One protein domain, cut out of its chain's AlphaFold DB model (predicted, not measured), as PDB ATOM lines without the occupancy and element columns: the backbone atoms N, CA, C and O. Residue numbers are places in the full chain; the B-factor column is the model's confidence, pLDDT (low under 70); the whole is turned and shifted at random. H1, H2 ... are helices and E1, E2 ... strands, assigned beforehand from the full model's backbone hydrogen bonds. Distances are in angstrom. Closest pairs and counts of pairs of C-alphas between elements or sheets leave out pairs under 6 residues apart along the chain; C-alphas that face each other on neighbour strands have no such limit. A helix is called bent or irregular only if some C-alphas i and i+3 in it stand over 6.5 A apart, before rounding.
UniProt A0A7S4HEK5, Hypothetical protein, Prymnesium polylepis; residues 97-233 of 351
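What this domain is: This is residues 97 to 233 of the 351 residues of the protein "Hypothetical protein" of Prymnesium polylepis (UniProt A0A7S4HEK5). Two halves of like build stand side by side, each a twisted three-stranded sheet with one helix packed slantwise on one face: E1, E3, E2 with H1, then E4, E6, E5 with H2. H1 also reaches E4 of the second half, and its first residues meet H2 about perpendicularly. The printed part has 137 residues, with two named helices and six named strands in the order E1 H1 E2 E3 E4 H2 E5 E6; both sheets are antiparallel and the class is mixed, helices and strands. The whole is compact, with a radius of gyration of the C-alphas of 15.4 A and spans of 40 by 33 by 24 A.

Where its parts are: E1 is residues 97 to 103, 19.4 A, from C-alpha 97 at (-32.576, 0.300, 15.460). H1, residues 107 to 125, 29.2 A, is irregular: C-alphas 122 and 125 are 7.0 A apart. E2, residues 130 to 137, 20.0 A, bends by 61 degrees at residue 134. E3 is residues 153 to 160, 22.5 A, and E4 is residues 166 to 174, 25.2 A. H2, residues 178 to 193, is 22.6 A long. E5, residues 197 to 204, 19.6 A, bends by 69 degrees at residue 201. E6, residues 224 to 232, 25.4 A, ends with C-alpha 232 at (-35.514, 3.448, 7.744).

How they stand to each other: In the first sheet E3 is the inner strand, with N 100 and O 156 2.8 A apart towards E1 and N 133 and O 157 2.8 A apart towards E2. E1, H1 and E2 form a split strand-helix-strand unit, two strands running the same way with E3 between them, and its crossover is right-handed. H1 is on this sheet at a height of 8.9 A. E4, H2 and E5 form a second such unit, with E6 between its two strands in the sheet and a crossover that is also right-handed; N 169 and O 229 are 2.8 A apart across E4 and E6, and N 200 and O 228 are 2.8 A apart across E5 and E6, both within hydrogen-bond range. H2 is on that sheet at a height of 8.8 A. H1 touches H2 with residues 107 to 108 alone, the closest C-alphas being those of Cys 108 and Met 183, 5.1 A apart, at 78 degrees, about perpendicular. The closest C-alphas of H1 and E4 are those of Gln 115 and Phe 169, 7.2 A apart. Every O i to N i+4 pair is within hydrogen-bond range in H2, and 13 of 15 are in H1.

The domain as a whole: The C-alphas farthest apart, those of Thr 140 and Glu 207, are 44.3 A apart, while those of Glu 97 and Leu 233 are 5.3 A apart. The printed part has no cut. The hairpins E2 and E3, and E5 and E6, have long links of 15 and 19 residues; the other links are tight. Mean pLDDT of the printed part is 87.8, and residues 124 to 128 and 163 are under 70.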
ATOM      1  N   GLU A  97     -31.362   0.756  14.807       81.56
ATOM      2  CA  GLU A  97     -32.576   0.300  15.460       81.56
ATOM      3  C   GLU A  97     -33.805   0.944  14.816       81.56
ATOM      4  O   GLU A  97     -33.808   2.118  14.443       81.56
ATOM      5  N   ALA A  98     -34.885   0.178  14.727       81.56
ATOM      6  CA  ALA A  98     -36.213   0.692  14.436       81.56
ATOM      7  C   ALA A  98     -37.163   0.229  15.540       81.56
ATOM      8  O   ALA A  98     -37.243  -0.954  15.865       81.56
ATOM      9  N   THR A  99     -37.860   1.181  16.161       84.44
ATOM     10  CA  THR A  99     -38.858   0.884  17.193       84.44
ATOM     11  C   THR A  99     -40.232   0.784  16.556       84.44
ATOM     12  O   THR A  99     -40.729   1.746  15.971       84.44
ATOM     13  N   PHE A 100     -40.875  -0.357  16.749       86.88
ATOM     14  CA  PHE A 100     -42.209  -0.646  16.269       86.88
ATOM     15  C   PHE A 100     -43.191  -0.698  17.438       86.88
ATOM     16  O   PHE A 100     -42.922  -1.276  18.492       86.88
ATOM     17  N   LYS A 101     -44.348  -0.071  17.231       88.31
ATOM     18  CA  LYS A 101     -45.544  -0.220  18.061       88.31
ATOM     19  C   LYS A 101     -46.655  -0.673  17.130       88.31
ATOM     20  O   LYS A 101     -47.081   0.124  16.296       88.31
ATOM     21  N   LEU A 102     -47.017  -1.942  17.240       89.31
ATOM     22  CA  LEU A 102     -47.860  -2.671  16.302       89.31
ATOM     23  C   LEU A 102     -49.081  -3.194  17.057       89.31
ATOM     24  O   LEU A 102     -48.944  -3.925  18.033       89.31
ATOM     25  N   ASP A 103     -50.266  -2.789  16.636       89.81
ATOM     26  CA  ASP A 103     -51.535  -3.377  17.036       89.81
ATOM     27  C   ASP A 103     -51.753  -4.658  16.228       89.81
ATOM     28  O   ASP A 103     -52.060  -4.615  15.037       89.81
ATOM     29  N   LEU A 104     -51.595  -5.816  16.867       92.12
ATOM     30  CA  LEU A 104     -51.704  -7.116  16.204       92.12
ATOM     31  C   LEU A 104     -53.131  -7.426  15.731       92.12
ATOM     32  O   LEU A 104     -53.309  -8.294  14.881       92.12
ATOM     33  N   ALA A 105     -54.148  -6.696  16.211       88.56
ATOM     34  CA  ALA A 105     -55.498  -6.796  15.658       88.56
ATOM     35  C   ALA A 105     -55.597  -6.178  14.249       88.56
ATOM     36  O   ALA A 105     -56.553  -6.447  13.517       88.56
ATOM     37  N   ASN A 106     -54.627  -5.345  13.856       86.38
ATOM     38  CA  ASN A 106     -54.509  -4.809  12.510       86.38
ATOM     39  C   ASN A 106     -53.714  -5.790  11.623       86.38
ATOM     40  O   ASN A 106     -52.518  -5.974  11.855       86.38
ATOM     41  N   PRO A 107     -54.313  -6.351  10.553       85.94
ATOM     42  CA  PRO A 107     -53.640  -7.323   9.686       85.94
ATOM     43  C   PRO A 107     -52.326  -6.821   9.075       85.94
ATOM     44  O   PRO A 107     -51.402  -7.599   8.864       85.94
ATOM     45  N   CYS A 108     -52.222  -5.518   8.802       85.75
ATOM     46  CA  CYS A 108     -50.999  -4.910   8.284       85.75
ATOM     47  C   CYS A 108     -49.875  -4.920   9.325       85.75
ATOM     48  O   CYS A 108     -48.721  -5.183   8.997       85.75
ATOM     49  N   GLU A 109     -50.195  -4.582  10.572       88.88
ATOM     50  CA  GLU A 109     -49.191  -4.486  11.629       88.88
ATOM     51  C   GLU A 109     -48.807  -5.875  12.151       88.88
ATOM     52  O   GLU A 109     -47.637  -6.095  12.457       88.88
ATOM     53  N   LEU A 110     -49.744  -6.831  12.130       90.81
ATOM     54  CA  LEU A 110     -49.462  -8.252  12.320       90.81
ATOM     55  C   LEU A 110     -48.498  -8.784  11.250       90.81
ATOM     56  O   LEU A 110     -47.479  -9.363  11.606       90.81
ATOM     57  N   PHE A 111     -48.749  -8.511   9.964       90.12
ATOM     58  CA  PHE A 111     -47.840  -8.909   8.883       90.12
ATOM     59  C   PHE A 111     -46.420  -8.358   9.089       90.12
ATOM     60  O   PHE A 111     -45.446  -9.100   8.990       90.12
ATOM     61  N   ILE A 112     -46.279  -7.068   9.422       90.19
ATOM     62  CA  ILE A 112     -44.963  -6.470   9.714       90.19
ATOM     63  C   ILE A 112     -44.293  -7.197  10.888       90.19
ATOM     64  O   ILE A 112     -43.103  -7.503  10.817       90.19
ATOM     65  N   ALA A 113     -45.042  -7.490  11.955       92.56
ATOM     66  CA  ALA A 113     -44.522  -8.221  13.106       92.56
ATOM     67  C   ALA A 113     -44.020  -9.621  12.710       92.56
ATOM     68  O   ALA A 113     -42.898  -9.984  13.059       92.56
ATOM     69  N   GLU A 114     -44.793 -10.373  11.926       92.25
ATOM     70  CA  GLU A 114     -44.408 -11.696  11.425       92.25
ATOM     71  C   GLU A 114     -43.134 -11.636  10.575       92.25
ATOM     72  O   GLU A 114     -42.221 -12.438  10.767       92.25
ATOM     73  N   GLN A 115     -43.024 -10.650   9.681       91.56
ATOM     74  CA  GLN A 115     -41.831 -10.479   8.852       91.56
ATOM     75  C   GLN A 115     -40.587 -10.123   9.677       91.56
ATOM     76  O   GLN A 115     -39.495 -10.608   9.382       91.56
ATOM     77  N   LEU A 116     -40.726  -9.302  10.722       91.69
ATOM     78  CA  LEU A 116     -39.626  -8.987  11.640       91.69
ATOM     79  C   LEU A 116     -39.134 -10.240  12.383       91.69
ATOM     80  O   LEU A 116     -37.925 -10.460  12.498       91.69
ATOM     81  N   PHE A 117     -40.058 -11.080  12.854       91.62
ATOM     82  CA  PHE A 117     -39.731 -12.353  13.502       91.62
ATOM     83  C   PHE A 117     -39.061 -13.323  12.520       91.62
ATOM     84  O   PHE A 117     -38.015 -13.887  12.835       91.62
ATOM     85  N   ALA A 118     -39.595 -13.458  11.304       89.25
ATOM     86  CA  ALA A 118     -39.027 -14.328  10.277       89.25
ATOM     87  C   ALA A 118     -37.608 -13.902   9.860       89.25
ATOM     88  O   ALA A 118     -36.717 -14.743   9.763       89.25
ATOM     89  N   LYS A 119     -37.372 -12.596   9.660       87.12
ATOM     90  CA  LYS A 119     -36.045 -12.063   9.304       87.12
ATOM     91  C   LYS A 119     -35.003 -12.337  10.380       87.12
ATOM     92  O   LYS A 119     -33.921 -12.822  10.072       87.12
ATOM     93  N   THR A 120     -35.337 -12.068  11.640       86.81
ATOM     94  CA  THR A 120     -34.389 -12.276  12.747       86.81
ATOM     95  C   THR A 120     -34.099 -13.751  13.007       86.81
ATOM     96  O   THR A 120     -32.972 -14.080  13.358       86.81
ATOM     97  N   ALA A 121     -35.051 -14.652  12.741       83.31
ATOM     98  CA  ALA A 121     -34.797 -16.092  12.758       83.31
ATOM     99  C   ALA A 121     -33.861 -16.556  11.620       83.31
ATOM    100  O   ALA A 121     -33.120 -17.519  11.788       83.31
ATOM    101  N   ALA A 122     -33.880 -15.881  10.465       78.25
ATOM    102  CA  ALA A 122     -33.035 -16.209   9.313       78.25
ATOM    103  C   ALA A 122     -31.628 -15.578   9.367       78.25
ATOM    104  O   ALA A 122     -30.730 -16.019   8.652       78.25
ATOM    105  N   ALA A 123     -31.416 -14.558  10.203       70.06
ATOM    106  CA  ALA A 123     -30.196 -13.750  10.225       70.06
ATOM    107  C   ALA A 123     -28.953 -14.441  10.825       70.06
ATOM    108  O   ALA A 123     -27.882 -13.838  10.863       70.06
ATOM    109  N   GLU A 124     -29.037 -15.707  11.251       58.34
ATOM    110  CA  GLU A 124     -27.883 -16.449  11.787       58.34
ATOM    111  C   GLU A 124     -26.775 -16.727  10.741       58.34
ATOM    112  O   GLU A 124     -25.682 -17.156  11.115       58.34
ATOM    113  N   SER A 125     -27.002 -16.465   9.443       53.62
ATOM    114  CA  SER A 125     -26.107 -16.904   8.355       53.62
ATOM    115  C   SER A 125     -25.386 -15.822   7.532       53.62
ATOM    116  O   SER A 125     -24.509 -16.180   6.747       53.62
ATOM    117  N   GLU A 126     -25.677 -14.523   7.680       51.78
ATOM    118  CA  GLU A 126     -25.157 -13.482   6.765       51.78
ATOM    119  C   GLU A 126     -24.548 -12.265   7.484       51.78
ATOM    120  O   GLU A 126     -25.206 -11.250   7.660       51.78
ATOM    121  N   GLY A 127     -23.264 -12.331   7.860       52.66
ATOM    122  CA  GLY A 127     -22.354 -11.169   7.999       52.66
ATOM    123  C   GLY A 127     -22.706 -10.013   8.962       52.66
ATOM    124  O   GLY A 127     -21.895  -9.105   9.124       52.66
ATOM    125  N   GLY A 128     -23.859 -10.035   9.626       61.84
ATOM    126  CA  GLY A 128     -24.357  -9.036  10.564       61.84
ATOM    127  C   GLY A 128     -25.370  -9.666  11.520       61.84
ATOM    128  O   GLY A 128     -25.988 -10.674  11.204       61.84
ATOM    129  N   ASN A 129     -25.511  -9.102  12.720       77.44
ATOM    130  CA  ASN A 129     -26.452  -9.588  13.722       77.44
ATOM    131  C   ASN A 129     -27.759  -8.796  13.606       77.44
ATOM    132  O   ASN A 129     -27.767  -7.586  13.864       77.44
ATOM    133  N   GLU A 130     -28.840  -9.471  13.219       85.88
ATOM    134  CA  GLU A 130     -30.196  -8.938  13.337       85.88
ATOM    135  C   GLU A 130     -30.896  -9.564  14.539       85.88
ATOM    136  O   GLU A 130     -30.896 -10.779  14.709       85.88
ATOM    137  N   ALA A 131     -31.520  -8.740  15.374       88.31
ATOM    138  CA  ALA A 131     -32.185  -9.215  16.577       88.31
ATOM    139  C   ALA A 131     -33.426  -8.387  16.901       88.31
ATOM    140  O   ALA A 131     -33.495  -7.190  16.615       88.31
ATOM    141  N   LEU A 132     -34.388  -9.016  17.574       89.75
ATOM    142  CA  LEU A 132     -35.487  -8.311  18.226       89.75
ATOM    143  C   LEU A 132     -35.109  -8.039  19.681       89.75
ATOM    144  O   LEU A 132     -34.771  -8.944  20.440       89.75
ATOM    145  N   ARG A 133     -35.169  -6.770  20.072       87.50
ATOM    146  CA  ARG A 133     -34.919  -6.278  21.426       87.50
ATOM    147  C   ARG A 133     -36.182  -5.656  21.993       87.50
ATOM    148  O   ARG A 133     -37.067  -5.232  21.259       87.50
ATOM    149  N   ASP A 134     -36.239  -5.585  23.320       87.12
ATOM    150  CA  ASP A 134     -37.344  -4.971  24.065       87.12
ATOM    151  C   ASP A 134     -38.743  -5.396  23.576       87.12
ATOM    152  O   ASP A 134     -39.665  -4.579  23.473       87.12
ATOM    153  N   CYS A 135     -38.863  -6.681  23.225       91.75
ATOM    154  CA  CYS A 135     -40.084  -7.271  22.709       91.75
ATOM    155  C   CYS A 135     -41.082  -7.433  23.860       91.75
ATOM    156  O   CYS A 135     -40.808  -8.104  24.858       91.75
ATOM    157  N   ARG A 136     -42.221  -6.746  23.764       93.81
ATOM    158  CA  ARG A 136     -43.273  -6.756  24.779       93.81
ATOM    159  C   ARG A 136     -44.642  -6.779  24.120       93.81
ATOM    160  O   ARG A 136     -44.916  -5.940  23.269       93.81
ATOM    161  N   LEU A 137     -45.523  -7.650  24.583       94.38
ATOM    162  CA  LEU A 137     -46.939  -7.660  24.238       94.38
ATOM    163  C   LEU A 137     -47.746  -7.079  25.400       94.38
ATOM    164  O   LEU A 137     -47.647  -7.558  26.528       94.38
ATOM    165  N   ASP A 138     -48.502  -6.011  25.154       93.06
ATOM    166  CA  ASP A 138     -49.294  -5.310  26.176       93.06
ATOM    167  C   ASP A 138     -48.469  -4.914  27.416       93.06
ATOM    168  O   ASP A 138     -48.946  -4.895  28.551       93.06
ATOM    169  N   ASN A 139     -47.207  -4.533  27.181       88.50
ATOM    170  CA  ASN A 139     -46.170  -4.221  28.179       88.50
ATOM    171  C   ASN A 139     -45.614  -5.419  28.968       88.50
ATOM    172  O   ASN A 139     -44.784  -5.214  29.855       88.50
ATOM    173  N   THR A 140     -46.005  -6.645  28.629       92.12
ATOM    174  CA  THR A 140     -45.437  -7.879  29.183       92.12
ATOM    175  C   THR A 140     -44.314  -8.374  28.274       92.12
ATOM    176  O   THR A 140     -44.528  -8.407  27.065       92.12
ATOM    177  N   PRO A 141     -43.126  -8.742  28.792       93.88
ATOM    178  CA  PRO A 141     -42.055  -9.306  27.971       93.88
ATOM    179  C   PRO A 141     -42.534 -10.489  27.120       93.88
ATOM    180  O   PRO A 141     -43.250 -11.355  27.621       93.88
ATOM    181  N   LEU A 142     -42.139 -10.500  25.848       92.25
ATOM    182  CA  LEU A 142     -42.401 -11.569  24.888       92.25
ATOM    183  C   LEU A 142     -41.056 -12.084  24.366       92.25
ATOM    184  O   LEU A 142     -40.194 -11.286  23.997       92.25
ATOM    185  N   GLU A 143     -40.867 -13.400  24.352       87.19
ATOM    186  CA  GLU A 143     -39.626 -14.003  23.858       87.19
ATOM    187  C   GLU A 143     -39.548 -13.900  22.324       87.19
ATOM    188  O   GLU A 143     -40.496 -14.295  21.636       87.19
ATOM    189  N   PRO A 144     -38.438 -13.398  21.749       80.94
ATOM    190  CA  PRO A 144     -38.230 -13.425  20.304       80.94
ATOM    191  C   PRO A 144     -38.370 -14.852  19.751       80.94
ATOM    192  O   PRO A 144     -37.777 -15.789  20.277       80.94
ATOM    193  N   GLY A 145     -39.163 -15.018  18.689       78.81
ATOM    194  CA  GLY A 145     -39.432 -16.324  18.073       78.81
ATOM    195  C   GLY A 145     -40.660 -17.071  18.610       78.81
ATOM    196  O   GLY A 145     -41.006 -18.115  18.062       78.81
ATOM    197  N   SER A 146     -41.355 -16.557  19.630       85.69
ATOM    198  CA  SER A 146     -42.673 -17.083  20.010       85.69
ATOM    199  C   SER A 146     -43.725 -16.809  18.928       85.69
ATOM    200  O   SER A 146     -43.653 -15.783  18.251       85.69
ATOM    201  N   GLU A 147     -44.754 -17.654  18.832       89.00
ATOM    202  CA  GLU A 147     -45.921 -17.368  17.989       89.00
ATOM    203  C   GLU A 147     -46.596 -16.054  18.410       89.00
ATOM    204  O   GLU A 147     -46.832 -15.802  19.597       89.00
ATOM    205  N   LEU A 148     -46.902 -15.207  17.426       92.00
ATOM    206  CA  LEU A 148     -47.582 -13.939  17.655       92.00
ATOM    207  C   LEU A 148     -49.092 -14.172  17.813       92.00
ATOM    208  O   LEU A 148     -49.698 -14.856  16.986       92.00
ATOM    209  N   PRO A 149     -49.738 -13.599  18.842       93.06
ATOM    210  CA  PRO A 149     -51.185 -13.668  18.959       93.06
ATOM    211  C   PRO A 149     -51.868 -12.769  17.926       93.06
ATOM    212  O   PRO A 149     -51.319 -11.768  17.477       93.06
ATOM    213  N   ALA A 150     -53.129 -13.071  17.618       88.62
ATOM    214  CA  ALA A 150     -53.932 -12.289  16.674       88.62
ATOM    215  C   ALA A 150     -54.392 -10.914  17.212       88.62
ATOM    216  O   ALA A 150     -55.119 -10.201  16.525       88.62
ATOM    217  N   GLN A 151     -54.075 -10.572  18.467       93.12
ATOM    218  CA  GLN A 151     -54.507  -9.342  19.140       93.12
ATOM    219  C   GLN A 151     -53.460  -8.883  20.162       93.12
ATOM    220  O   GLN A 151     -52.678  -9.693  20.660       93.12
ATOM    221  N   GLY A 152     -53.499  -7.594  20.507       93.19
ATOM    222  CA  GLY A 152     -52.638  -6.969  21.517       93.19
ATOM    223  C   GLY A 152     -51.664  -5.957  20.917       93.19
ATOM    224  O   GLY A 152     -51.458  -5.906  19.707       93.19
ATOM    225  N   MET A 153     -51.064  -5.130  21.771       92.81
ATOM    226  CA  MET A 153     -50.088  -4.118  21.369       92.81
ATOM    227  C   MET A 153     -48.667  -4.658  21.517       92.81
ATOM    228  O   MET A 153     -48.132  -4.730  22.627       92.81
ATOM    229  N   LEU A 154     -48.030  -4.981  20.398       93.50
ATOM    230  CA  LEU A 154     -46.628  -5.363  20.336       93.50
ATOM    231  C   LEU A 154     -45.735  -4.118  20.297       93.50
ATOM    232  O   LEU A 154     -45.815  -3.282  19.399       93.50
ATOM    233  N   HIS A 155     -44.843  -4.011  21.270       91.56
ATOM    234  CA  HIS A 155     -43.694  -3.122  21.250       91.56
ATOM    235  C   HIS A 155     -42.454  -3.952  20.947       91.56
ATOM    236  O   HIS A 155     -42.190  -4.925  21.647       91.56
ATOM    237  N   VAL A 156     -41.684  -3.583  19.931       91.56
ATOM    238  CA  VAL A 156     -40.439  -4.281  19.609       91.56
ATOM    239  C   VAL A 156     -39.428  -3.319  19.008       91.56
ATOM    240  O   VAL A 156     -39.780  -2.405  18.266       91.56
ATOM    241  N   VAL A 157     -38.159  -3.516  19.337       88.69
ATOM    242  CA  VAL A 157     -37.031  -2.803  18.746       88.69
ATOM    243  C   VAL A 157     -36.305  -3.780  17.835       88.69
ATOM    244  O   VAL A 157     -35.639  -4.695  18.308       88.69
ATOM    245  N   TYR A 158     -36.441  -3.605  16.528       89.62
ATOM    246  CA  TYR A 158     -35.603  -4.316  15.570       89.62
ATOM    247  C   TYR A 158     -34.211  -3.698  15.591       89.62
ATOM    248  O   TYR A 158     -34.084  -2.475  15.561       89.62
ATOM    249  N   PHE A 159     -33.189  -4.536  15.647       85.44
ATOM    250  CA  PHE A 159     -31.786  -4.164  15.700       85.44
ATOM    251  C   PHE A 159     -31.043  -4.853  14.563       85.44
ATOM    252  O   PHE A 159     -31.225  -6.051  14.371       85.44
ATOM    253  N   SER A 160     -30.180  -4.130  13.854       83.00
ATOM    254  CA  SER A 160     -29.329  -4.687  12.799       83.00
ATOM    255  C   SER A 160     -27.935  -4.076  12.847       83.00
ATOM    256  O   SER A 160     -27.800  -2.855  12.837       83.00
ATOM    257  N   THR A 161     -26.889  -4.905  12.831       75.81
ATOM    258  CA  THR A 161     -25.506  -4.449  12.581       75.81
ATOM    259  C   THR A 161     -25.082  -4.576  11.119       75.81
ATOM    260  O   THR A 161     -23.935  -4.269  10.799       75.81
ATOM    261  N   ALA A 162     -25.956  -5.069  10.237       74.12
ATOM    262  CA  ALA A 162     -25.668  -5.103   8.809       74.12
ATOM    263  C   ALA A 162     -25.512  -3.664   8.268       74.12
ATOM    264  O   ALA A 162     -26.204  -2.765   8.761       74.12
ATOM    265  N   PRO A 163     -24.640  -3.427   7.267       66.81
ATOM    266  CA  PRO A 163     -24.418  -2.115   6.653       66.81
ATOM    267  C   PRO A 163     -25.592  -1.729   5.736       66.81
ATOM    268  O   PRO A 163     -25.446  -1.594   4.524       66.81
ATOM    269  N   LYS A 164     -26.780  -1.600   6.324       73.50
ATOM    270  CA  LYS A 164     -28.030  -1.203   5.677       73.50
ATOM    271  C   LYS A 164     -28.712  -0.162   6.548       73.50
ATOM    272  O   LYS A 164     -28.771  -0.322   7.762       73.50
ATOM    273  N   ASP A 165     -29.229   0.892   5.943       74.31
ATOM    274  CA  ASP A 165     -29.943   1.973   6.621       74.31
ATOM    275  C   ASP A 165     -31.462   1.766   6.641       74.31
ATOM    276  O   ASP A 165     -32.188   2.578   7.208       74.31
ATOM    277  N   GLU A 166     -31.947   0.666   6.067       83.38
ATOM    278  CA  GLU A 166     -33.363   0.337   5.954       83.38
ATOM    279  C   GLU A 166     -33.617  -1.166   6.165       83.38
ATOM    280  O   GLU A 166     -32.731  -2.013   6.003       83.38
ATOM    281  N   VAL A 167     -34.848  -1.499   6.554       87.62
ATOM    282  CA  VAL A 167     -35.384  -2.862   6.528       87.62
ATOM    283  C   VAL A 167     -36.513  -2.948   5.504       87.62
ATOM    284  O   VAL A 167     -37.480  -2.187   5.571       87.62
ATOM    285  N   ASP A 168     -36.380  -3.902   4.585       91.06
ATOM    286  CA  ASP A 168     -37.287  -4.078   3.451       91.06
ATOM    287  C   ASP A 168     -38.237  -5.255   3.660       91.06
ATOM    288  O   ASP A 168     -37.823  -6.340   4.081       91.06
ATOM    289  N   PHE A 169     -39.495  -5.059   3.287       91.56
ATOM    290  CA  PHE A 169     -40.545  -6.066   3.284       91.56
ATOM    291  C   PHE A 169     -41.118  -6.179   1.872       91.56
ATOM    292  O   PHE A 169     -41.719  -5.229   1.366       91.56
ATOM    293  N   ASP A 170     -40.934  -7.331   1.231       92.44
ATOM    294  CA  ASP A 170     -41.530  -7.601  -0.077       92.44
ATOM    295  C   ASP A 170     -43.030  -7.871   0.087       92.44
ATOM    296  O   ASP A 170     -43.441  -8.777   0.814       92.44
ATOM    297  N   LEU A 171     -43.855  -7.082  -0.600       94.25
ATOM    298  CA  LEU A 171     -45.307  -7.203  -0.571       94.25
ATOM    299  C   LEU A 171     -45.861  -7.527  -1.949       94.25
ATOM    300  O   LEU A 171     -45.475  -6.944  -2.965       94.25
ATOM    301  N   LYS A 172     -46.838  -8.434  -1.948       95.69
ATOM    302  CA  LYS A 172     -47.705  -8.739  -3.079       95.69
ATOM    303  C   LYS A 172     -49.148  -8.717  -2.592       95.69
ATOM    304  O   LYS A 172     -49.526  -9.555  -1.781       95.69
ATOM    305  N   LEU A 173     -49.918  -7.757  -3.089       95.50
ATOM    306  CA  LEU A 173     -51.304  -7.506  -2.715       95.50
ATOM    307  C   LEU A 173     -52.198  -7.668  -3.944       95.50
ATOM    308  O   LEU A 173     -51.987  -7.016  -4.968       95.50
ATOM    309  N   GLU A 174     -53.215  -8.509  -3.838       96.75
ATOM    310  CA  GLU A 174     -54.251  -8.657  -4.853       96.75
ATOM    311  C   GLU A 174     -55.393  -7.695  -4.517       96.75
ATOM    312  O   GLU A 174     -56.236  -7.975  -3.668       96.75
ATOM    313  N   LEU A 175     -55.466  -6.546  -5.191       95.88
ATOM    314  CA  LEU A 175     -56.419  -5.478  -4.864       95.88
ATOM    315  C   LEU A 175     -57.885  -5.881  -5.090       95.88
ATOM    316  O   LEU A 175     -58.791  -5.208  -4.607       95.88
ATOM    317  N   ALA A 176     -58.150  -7.001  -5.765       95.31
ATOM    318  CA  ALA A 176     -59.480  -7.608  -5.802       95.31
ATOM    319  C   ALA A 176     -59.919  -8.149  -4.423       95.31
ATOM    320  O   ALA A 176     -61.110  -8.108  -4.087       95.31
ATOM    321  N   ALA A 177     -58.973  -8.598  -3.596       95.06
ATOM    322  CA  ALA A 177     -59.228  -9.094  -2.253       95.06
ATOM    323  C   ALA A 177     -59.468  -7.927  -1.270       95.06
ATOM    324  O   ALA A 177     -58.643  -7.017  -1.160       95.06
ATOM    325  N   PRO A 178     -60.581  -7.927  -0.505       92.56
ATOM    326  CA  PRO A 178     -60.876  -6.849   0.441       92.56
ATOM    327  C   PRO A 178     -59.797  -6.631   1.508       92.56
ATOM    328  O   PRO A 178     -59.498  -5.485   1.835       92.56
ATOM    329  N   ASN A 179     -59.201  -7.708   2.025       90.12
ATOM    330  CA  ASN A 179     -58.172  -7.624   3.064       90.12
ATOM    331  C   ASN A 179     -56.894  -6.955   2.544       90.12
ATOM    332  O   ASN A 179     -56.335  -6.095   3.223       90.12
ATOM    333  N   ASP A 180     -56.488  -7.279   1.320       93.69
ATOM    334  CA  ASP A 180     -55.298  -6.720   0.680       93.69
ATOM    335  C   ASP A 180     -55.480  -5.233   0.370       93.69
ATOM    336  O   ASP A 180     -54.549  -4.449   0.541       93.69
ATOM    337  N   ARG A 181     -56.698  -4.801   0.011       93.12
ATOM    338  CA  ARG A 181     -57.009  -3.366  -0.112       93.12
ATOM    339  C   ARG A 181     -56.888  -2.633   1.214       93.12
ATOM    340  O   ARG A 181     -56.320  -1.544   1.252       93.12
ATOM    341  N   VAL A 182     -57.400  -3.221   2.296       91.25
ATOM    342  CA  VAL A 182     -57.261  -2.640   3.639       91.25
ATOM    343  C   VAL A 182     -55.781  -2.561   4.023       91.25
ATOM    344  O   VAL A 182     -55.338  -1.516   4.490       91.25
ATOM    345  N   MET A 183     -54.996  -3.613   3.769       91.88
ATOM    346  CA  MET A 183     -53.549  -3.610   4.007       91.88
ATOM    347  C   MET A 183     -52.841  -2.522   3.185       91.88
ATOM    348  O   MET A 183     -52.076  -1.739   3.742       91.88
ATOM    349  N   CYS A 184     -53.156  -2.412   1.894       93.94
ATOM    350  CA  CYS A 184     -52.632  -1.386   0.994       93.94
ATOM    351  C   CYS A 184     -52.922   0.030   1.514       93.94
ATOM    352  O   CYS A 184     -52.017   0.860   1.605       93.94
ATOM    353  N   GLN A 185     -54.171   0.299   1.907       92.12
ATOM    354  CA  GLN A 185     -54.573   1.591   2.460       92.12
ATOM    355  C   GLN A 185     -53.806   1.918   3.749       92.12
ATOM    356  O   GLN A 185     -53.354   3.047   3.925       92.12
ATOM    357  N   ARG A 186     -53.620   0.934   4.641       90.75
ATOM    358  CA  ARG A 186     -52.877   1.116   5.898       90.75
ATOM    359  C   ARG A 186     -51.392   1.358   5.672       90.75
ATOM    360  O   ARG A 186     -50.825   2.234   6.317       90.75
ATOM    361  N   LEU A 187     -50.763   0.640   4.745       91.81
ATOM    362  CA  LEU A 187     -49.362   0.874   4.387       91.81
ATOM    363  C   LEU A 187     -49.168   2.253   3.750       91.81
ATOM    364  O   LEU A 187     -48.169   2.915   4.025       91.81
ATOM    365  N   TRP A 188     -50.137   2.721   2.958       92.56
ATOM    366  CA  TRP A 188     -50.104   4.069   2.396       92.56
ATOM    367  C   TRP A 188     -50.251   5.131   3.493       92.56
ATOM    368  O   TRP A 188     -49.445   6.057   3.575       92.56
ATOM    369  N   GLU A 189     -51.206   4.957   4.408       90.50
ATOM    370  CA  GLU A 189     -51.362   5.812   5.589       90.50
ATOM    371  C   GLU A 189     -50.077   5.869   6.432       90.50
ATOM    372  O   GLU A 189     -49.685   6.938   6.905       90.50
ATOM    373  N   ARG A 190     -49.377   4.740   6.596       88.81
ATOM    374  CA  ARG A 190     -48.106   4.696   7.325       88.81
ATOM    375  C   ARG A 190     -47.013   5.507   6.639       88.81
ATOM    376  O   ARG A 190     -46.388   6.298   7.334       88.81
ATOM    377  N   VAL A 191     -46.843   5.398   5.320       89.06
ATOM    378  CA  VAL A 191     -45.894   6.239   4.561       89.06
ATOM    379  C   VAL A 191     -46.203   7.727   4.724       89.06
ATOM    380  O   VAL A 191     -45.303   8.533   4.929       89.06
ATOM    381  N   LEU A 192     -47.483   8.104   4.701       87.06
ATOM    382  CA  LEU A 192     -47.895   9.502   4.879       87.06
ATOM    383  C   LEU A 192     -47.631  10.029   6.295       87.06
ATOM    384  O   LEU A 192     -47.430  11.226   6.497       87.06
ATOM    385  N   THR A 193     -47.675   9.147   7.292       84.44
ATOM    386  CA  THR A 193     -47.649   9.517   8.714       84.44
ATOM    387  C   THR A 193     -46.357   9.126   9.422       84.44
ATOM    388  O   THR A 193     -46.198   9.440  10.599       84.44
ATOM    389  N   THR A 194     -45.423   8.467   8.741       81.31
ATOM    390  CA  THR A 194     -44.175   7.950   9.309       81.31
ATOM    391  C   THR A 194     -43.039   8.229   8.323       81.31
ATOM    392  O   THR A 194     -42.870   7.473   7.378       81.31
ATOM    393  N   PRO A 195     -42.236   9.291   8.524       73.00
ATOM    394  CA  PRO A 195     -41.166   9.703   7.605       73.00
ATOM    395  C   PRO A 195     -40.079   8.653   7.355       73.00
ATOM    396  O   PRO A 195     -39.297   8.780   6.419       73.00
ATOM    397  N   SER A 196     -39.973   7.651   8.229       78.12
ATOM    398  CA  SER A 196     -39.063   6.518   8.043       78.12
ATOM    399  C   SER A 196     -39.607   5.481   7.063       78.12
ATOM    400  O   SER A 196     -38.828   4.662   6.588       78.12
ATOM    401  N   ASP A 197     -40.897   5.508   6.743       87.25
ATOM    402  CA  ASP A 197     -41.562   4.471   5.971       87.25
ATOM    403  C   ASP A 197     -41.714   4.940   4.516       87.25
ATOM    404  O   ASP A 197     -42.233   6.023   4.250       87.25
ATOM    405  N   THR A 198     -41.291   4.125   3.549       90.12
ATOM    406  CA  THR A 198     -41.404   4.435   2.113       90.12
ATOM    407  C   THR A 198     -41.809   3.208   1.300       90.12
ATOM    408  O   THR A 198     -41.704   2.072   1.762       90.12
ATOM    409  N   TRP A 199     -42.320   3.428   0.084       92.94
ATOM    410  CA  TRP A 199     -42.547   2.361  -0.897       92.94
ATOM    411  C   TRP A 199     -41.510   2.477  -2.010       92.94
ATOM    412  O   TRP A 199     -41.347   3.548  -2.600       92.94
ATOM    413  N   LYS A 200     -40.844   1.369  -2.328       92.56
ATOM    414  CA  LYS A 200     -39.878   1.248  -3.423       92.56
ATOM    415  C   LYS A 200     -40.331   0.192  -4.417       92.56
ATOM    416  O   LYS A 200     -41.096  -0.711  -4.086       92.56
ATOM    417  N   GLU A 201     -39.851   0.322  -5.654       93.75
ATOM    418  CA  GLU A 201     -40.059  -0.668  -6.724       93.75
ATOM    419  C   GLU A 201     -41.538  -1.047  -6.946       93.75
ATOM    420  O   GLU A 201     -41.846  -2.173  -7.335       93.75
ATOM    421  N   ALA A 202     -42.460  -0.114  -6.691       95.06
ATOM    422  CA  ALA A 202     -43.881  -0.398  -6.780       95.06
ATOM    423  C   ALA A 202     -44.302  -0.652  -8.231       95.06
ATOM    424  O   ALA A 202     -43.911   0.069  -9.152       95.06
ATOM    425  N   LYS A 203     -45.100  -1.701  -8.431       96.38
ATOM    426  CA  LYS A 203     -45.656  -2.100  -9.719       96.38
ATOM    427  C   LYS A 203     -47.120  -2.481  -9.572       96.38
ATOM    428  O   LYS A 203     -47.461  -3.233  -8.665       96.38
ATOM    429  N   LEU A 204     -47.959  -2.015 -10.489       96.38
ATOM    430  CA  LEU A 204     -49.364  -2.394 -10.598       96.38
ATOM    431  C   LEU A 204     -49.548  -3.173 -11.900       96.38
ATOM    432  O   LEU A 204     -49.222  -2.676 -12.973       96.38
ATOM    433  N   ASN A 205     -50.024  -4.415 -11.808       96.19
ATOM    434  CA  ASN A 205     -50.151  -5.333 -12.946       96.19
ATOM    435  C   ASN A 205     -48.831  -5.539 -13.720       96.19
ATOM    436  O   ASN A 205     -48.832  -5.782 -14.923       96.19
ATOM    437  N   GLY A 206     -47.696  -5.447 -13.017       93.50
ATOM    438  CA  GLY A 206     -46.352  -5.598 -13.584       93.50
ATOM    439  C   GLY A 206     -45.724  -4.311 -14.131       93.50
ATOM    440  O   GLY A 206     -44.518  -4.298 -14.378       93.50
ATOM    441  N   GLU A 207     -46.486  -3.224 -14.257       94.94
ATOM    442  CA  GLU A 207     -45.990  -1.925 -14.723       94.94
ATOM    443  C   GLU A 207     -45.561  -1.038 -13.557       94.94
ATOM    444  O   GLU A 207     -46.187  -1.067 -12.501       94.94
ATOM    445  N   ALA A 208     -44.499  -0.245 -13.736       93.94
ATOM    446  CA  ALA A 208     -44.008   0.663 -12.702       93.94
ATOM    447  C   ALA A 208     -45.102   1.647 -12.256       93.94
ATOM    448  O   ALA A 208     -45.776   2.267 -13.077       93.94
ATOM    449  N   PHE A 209     -45.258   1.789 -10.944       89.62
ATOM    450  CA  PHE A 209     -46.334   2.534 -10.314       89.62
ATOM    451  C   PHE A 209     -45.782   3.497  -9.256       89.62
ATOM    452  O   PHE A 209     -44.860   3.168  -8.514       89.62
ATOM    453  N   HIS A 210     -46.382   4.684  -9.157       87.38
ATOM    454  CA  HIS A 210     -46.079   5.666  -8.117       87.38
ATOM    455  C   HIS A 210     -47.345   5.995  -7.329       87.38
ATOM    456  O   HIS A 210     -48.373   6.308  -7.922       87.38
ATOM    457  N   LEU A 211     -47.251   6.002  -5.993       83.88
ATOM    458  CA  LEU A 211     -48.370   6.307  -5.087       83.88
ATOM    459  C   LEU A 211     -49.064   7.644  -5.386       83.88
ATOM    460  O   LEU A 211     -50.268   7.763  -5.184       83.88
ATOM    461  N   SER A 212     -48.329   8.633  -5.897       82.38
ATOM    462  CA  SER A 212     -48.875   9.936  -6.294       82.38
ATOM    463  C   SER A 212     -49.882   9.865  -7.447       82.38
ATOM    464  O   SER A 212     -50.593  10.836  -7.686       82.38
ATOM    465  N   ALA A 213     -49.957   8.738  -8.163       86.75
ATOM    466  CA  ALA A 213     -50.966   8.503  -9.191       86.75
ATOM    467  C   ALA A 213     -52.342   8.133  -8.610       86.75
ATOM    468  O   ALA A 213     -53.324   8.105  -9.350       86.75
ATOM    469  N   TRP A 214     -52.431   7.833  -7.312       88.81
ATOM    470  CA  TRP A 214     -53.691   7.563  -6.624       88.81
ATOM    471  C   TRP A 214     -54.115   8.740  -5.748       88.81
ATOM    472  O   TRP A 214     -53.297   9.548  -5.311       88.81
ATOM    473  N   GLN A 215     -55.411   8.797  -5.441       87.81
ATOM    474  CA  GLN A 215     -55.978   9.783  -4.529       87.81
ATOM    475  C   GLN A 215     -56.372   9.114  -3.215       87.81
ATOM    476  O   GLN A 215     -57.284   8.296  -3.183       87.81
ATOM    477  N   TYR A 216     -55.701   9.455  -2.117       88.12
ATOM    478  CA  TYR A 216     -56.048   8.919  -0.802       88.12
ATOM    479  C   TYR A 216     -57.468   9.367  -0.394       88.12
ATOM    480  O   TYR A 216     -57.829  10.512  -0.667       88.12
ATOM    481  N   PRO A 217     -58.280   8.522   0.271       88.31
ATOM    482  CA  PRO A 217     -58.010   7.138   0.685       88.31
ATOM    483  C   PRO A 217     -58.398   6.073  -0.360       88.31
ATOM    484  O   PRO A 217     -58.531   4.897  -0.022       88.31
ATOM    485  N   GLN A 218     -58.630   6.460  -1.614       89.69
ATOM    486  CA  GLN A 218     -59.142   5.573  -2.653       89.69
ATOM    487  C   GLN A 218     -58.045   4.633  -3.168       89.69
ATOM    488  O   GLN A 218     -57.138   5.029  -3.900       89.69
ATOM    489  N   VAL A 219     -58.157   3.360  -2.791       92.44
ATOM    490  CA  VAL A 219     -57.352   2.261  -3.337       92.44
ATOM    491  C   VAL A 219     -58.124   1.616  -4.495       92.44
ATOM    492  O   VAL A 219     -59.335   1.412  -4.354       92.44
ATOM    493  N   PRO A 220     -57.476   1.263  -5.622       93.62
ATOM    494  CA  PRO A 220     -58.134   0.539  -6.705       93.62
ATOM    495  C   PRO A 220     -58.797  -0.756  -6.238       93.62
ATOM    496  O   PRO A 220     -58.351  -1.414  -5.297       93.62
ATOM    497  N   THR A 221     -59.877  -1.135  -6.917       94.25
ATOM    498  CA  THR A 221     -60.671  -2.322  -6.572       94.25
ATOM    499  C   THR A 221     -60.169  -3.607  -7.219       94.25
ATOM    500  O   THR A 221     -60.690  -4.675  -6.914       94.25
ATOM    501  N   GLU A 222     -59.192  -3.512  -8.118       95.44
ATOM    502  CA  GLU A 222     -58.644  -4.623  -8.891       95.44
ATOM    503  C   GLU A 222     -57.171  -4.382  -9.246       95.44
ATOM    504  O   GLU A 222     -56.670  -3.260  -9.163       95.44
ATOM    505  N   GLY A 223     -56.494  -5.457  -9.644       95.81
ATOM    506  CA  GLY A 223     -55.086  -5.461 -10.028       95.81
ATOM    507  C   GLY A 223     -54.163  -6.095  -8.987       95.81
ATOM    508  O   GLY A 223     -54.511  -6.222  -7.815       95.81
ATOM    509  N   ALA A 224     -52.978  -6.494  -9.439       96.88
ATOM    510  CA  ALA A 224     -51.925  -7.064  -8.606       96.88
ATOM    511  C   ALA A 224     -50.871  -5.990  -8.319       96.88
ATOM    512  O   ALA A 224     -50.166  -5.543  -9.228       96.88
ATOM    513  N   LEU A 225     -50.770  -5.564  -7.062       96.88
ATOM    514  CA  LEU A 225     -49.794  -4.586  -6.597       96.88
ATOM    515  C   LEU A 225     -48.606  -5.314  -5.960       96.88
ATOM    516  O   LEU A 225     -48.771  -6.070  -5.007       96.88
ATOM    517  N   THR A 226     -47.397  -5.053  -6.445       96.88
ATOM    518  CA  THR A 226     -46.152  -5.537  -5.828       96.88
ATOM    519  C   THR A 226     -45.244  -4.370  -5.502       96.88
ATOM    520  O   THR A 226     -45.083  -3.497  -6.348       96.88
ATOM    521  N   PHE A 227     -44.635  -4.342  -4.323       95.88
ATOM    522  CA  PHE A 227     -43.708  -3.281  -3.924       95.88
ATOM    523  C   PHE A 227     -42.833  -3.735  -2.757       95.88
ATOM    524  O   PHE A 227     -43.160  -4.698  -2.064       95.88
ATOM    525  N   LYS A 228     -41.746  -3.005  -2.520       94.38
ATOM    526  CA  LYS A 228     -40.959  -3.098  -1.293       94.38
ATOM    527  C   LYS A 228     -41.409  -2.017  -0.333       94.38
ATOM    528  O   LYS A 228     -41.347  -0.832  -0.657       94.38
ATOM    529  N   TYR A 229     -41.879  -2.421   0.834       93.56
ATOM    530  CA  TYR A 229     -42.106  -1.505   1.937       93.56
ATOM    531  C   TYR A 229     -40.822  -1.389   2.747       93.56
ATOM    532  O   TYR A 229     -40.310  -2.393   3.232       93.56
ATOM    533  N   CYS A 230     -40.297  -0.179   2.871       90.62
ATOM    534  CA  CYS A 230     -38.996   0.075   3.471       90.62
ATOM    535  C   CYS A 230     -39.187   0.904   4.734       90.62
ATOM    536  O   CYS A 230     -39.860   1.935   4.695       90.62
ATOM    537  N   VAL A 231     -38.588   0.475   5.843       88.06
ATOM    538  CA  VAL A 231     -38.556   1.237   7.095       88.06
ATOM    539  C   VAL A 231     -37.115   1.615   7.390       88.06
ATOM    540  O   VAL A 231     -36.261   0.752   7.594       88.06
ATOM    541  N   ARG A 232     -36.836   2.916   7.432       82.12
ATOM    542  CA  ARG A 232     -35.514   3.448   7.744       82.12
ATOM    543  C   ARG A 232     -35.117   3.105   9.174       82.12
ATOM    544  O   ARG A 232     -35.818   3.436  10.131       82.12
ATOM    545  N   LEU A 233     -33.959   2.478   9.308       76.38
ATOM    546  CA  LEU A 233     -33.298   2.221  10.573       76.38
ATOM    547  C   LEU A 233     -32.569   3.497  11.012       76.38
ATOM    548  O   LEU A 233     -31.934   4.186  10.213       76.38
TER     549      LEU A 233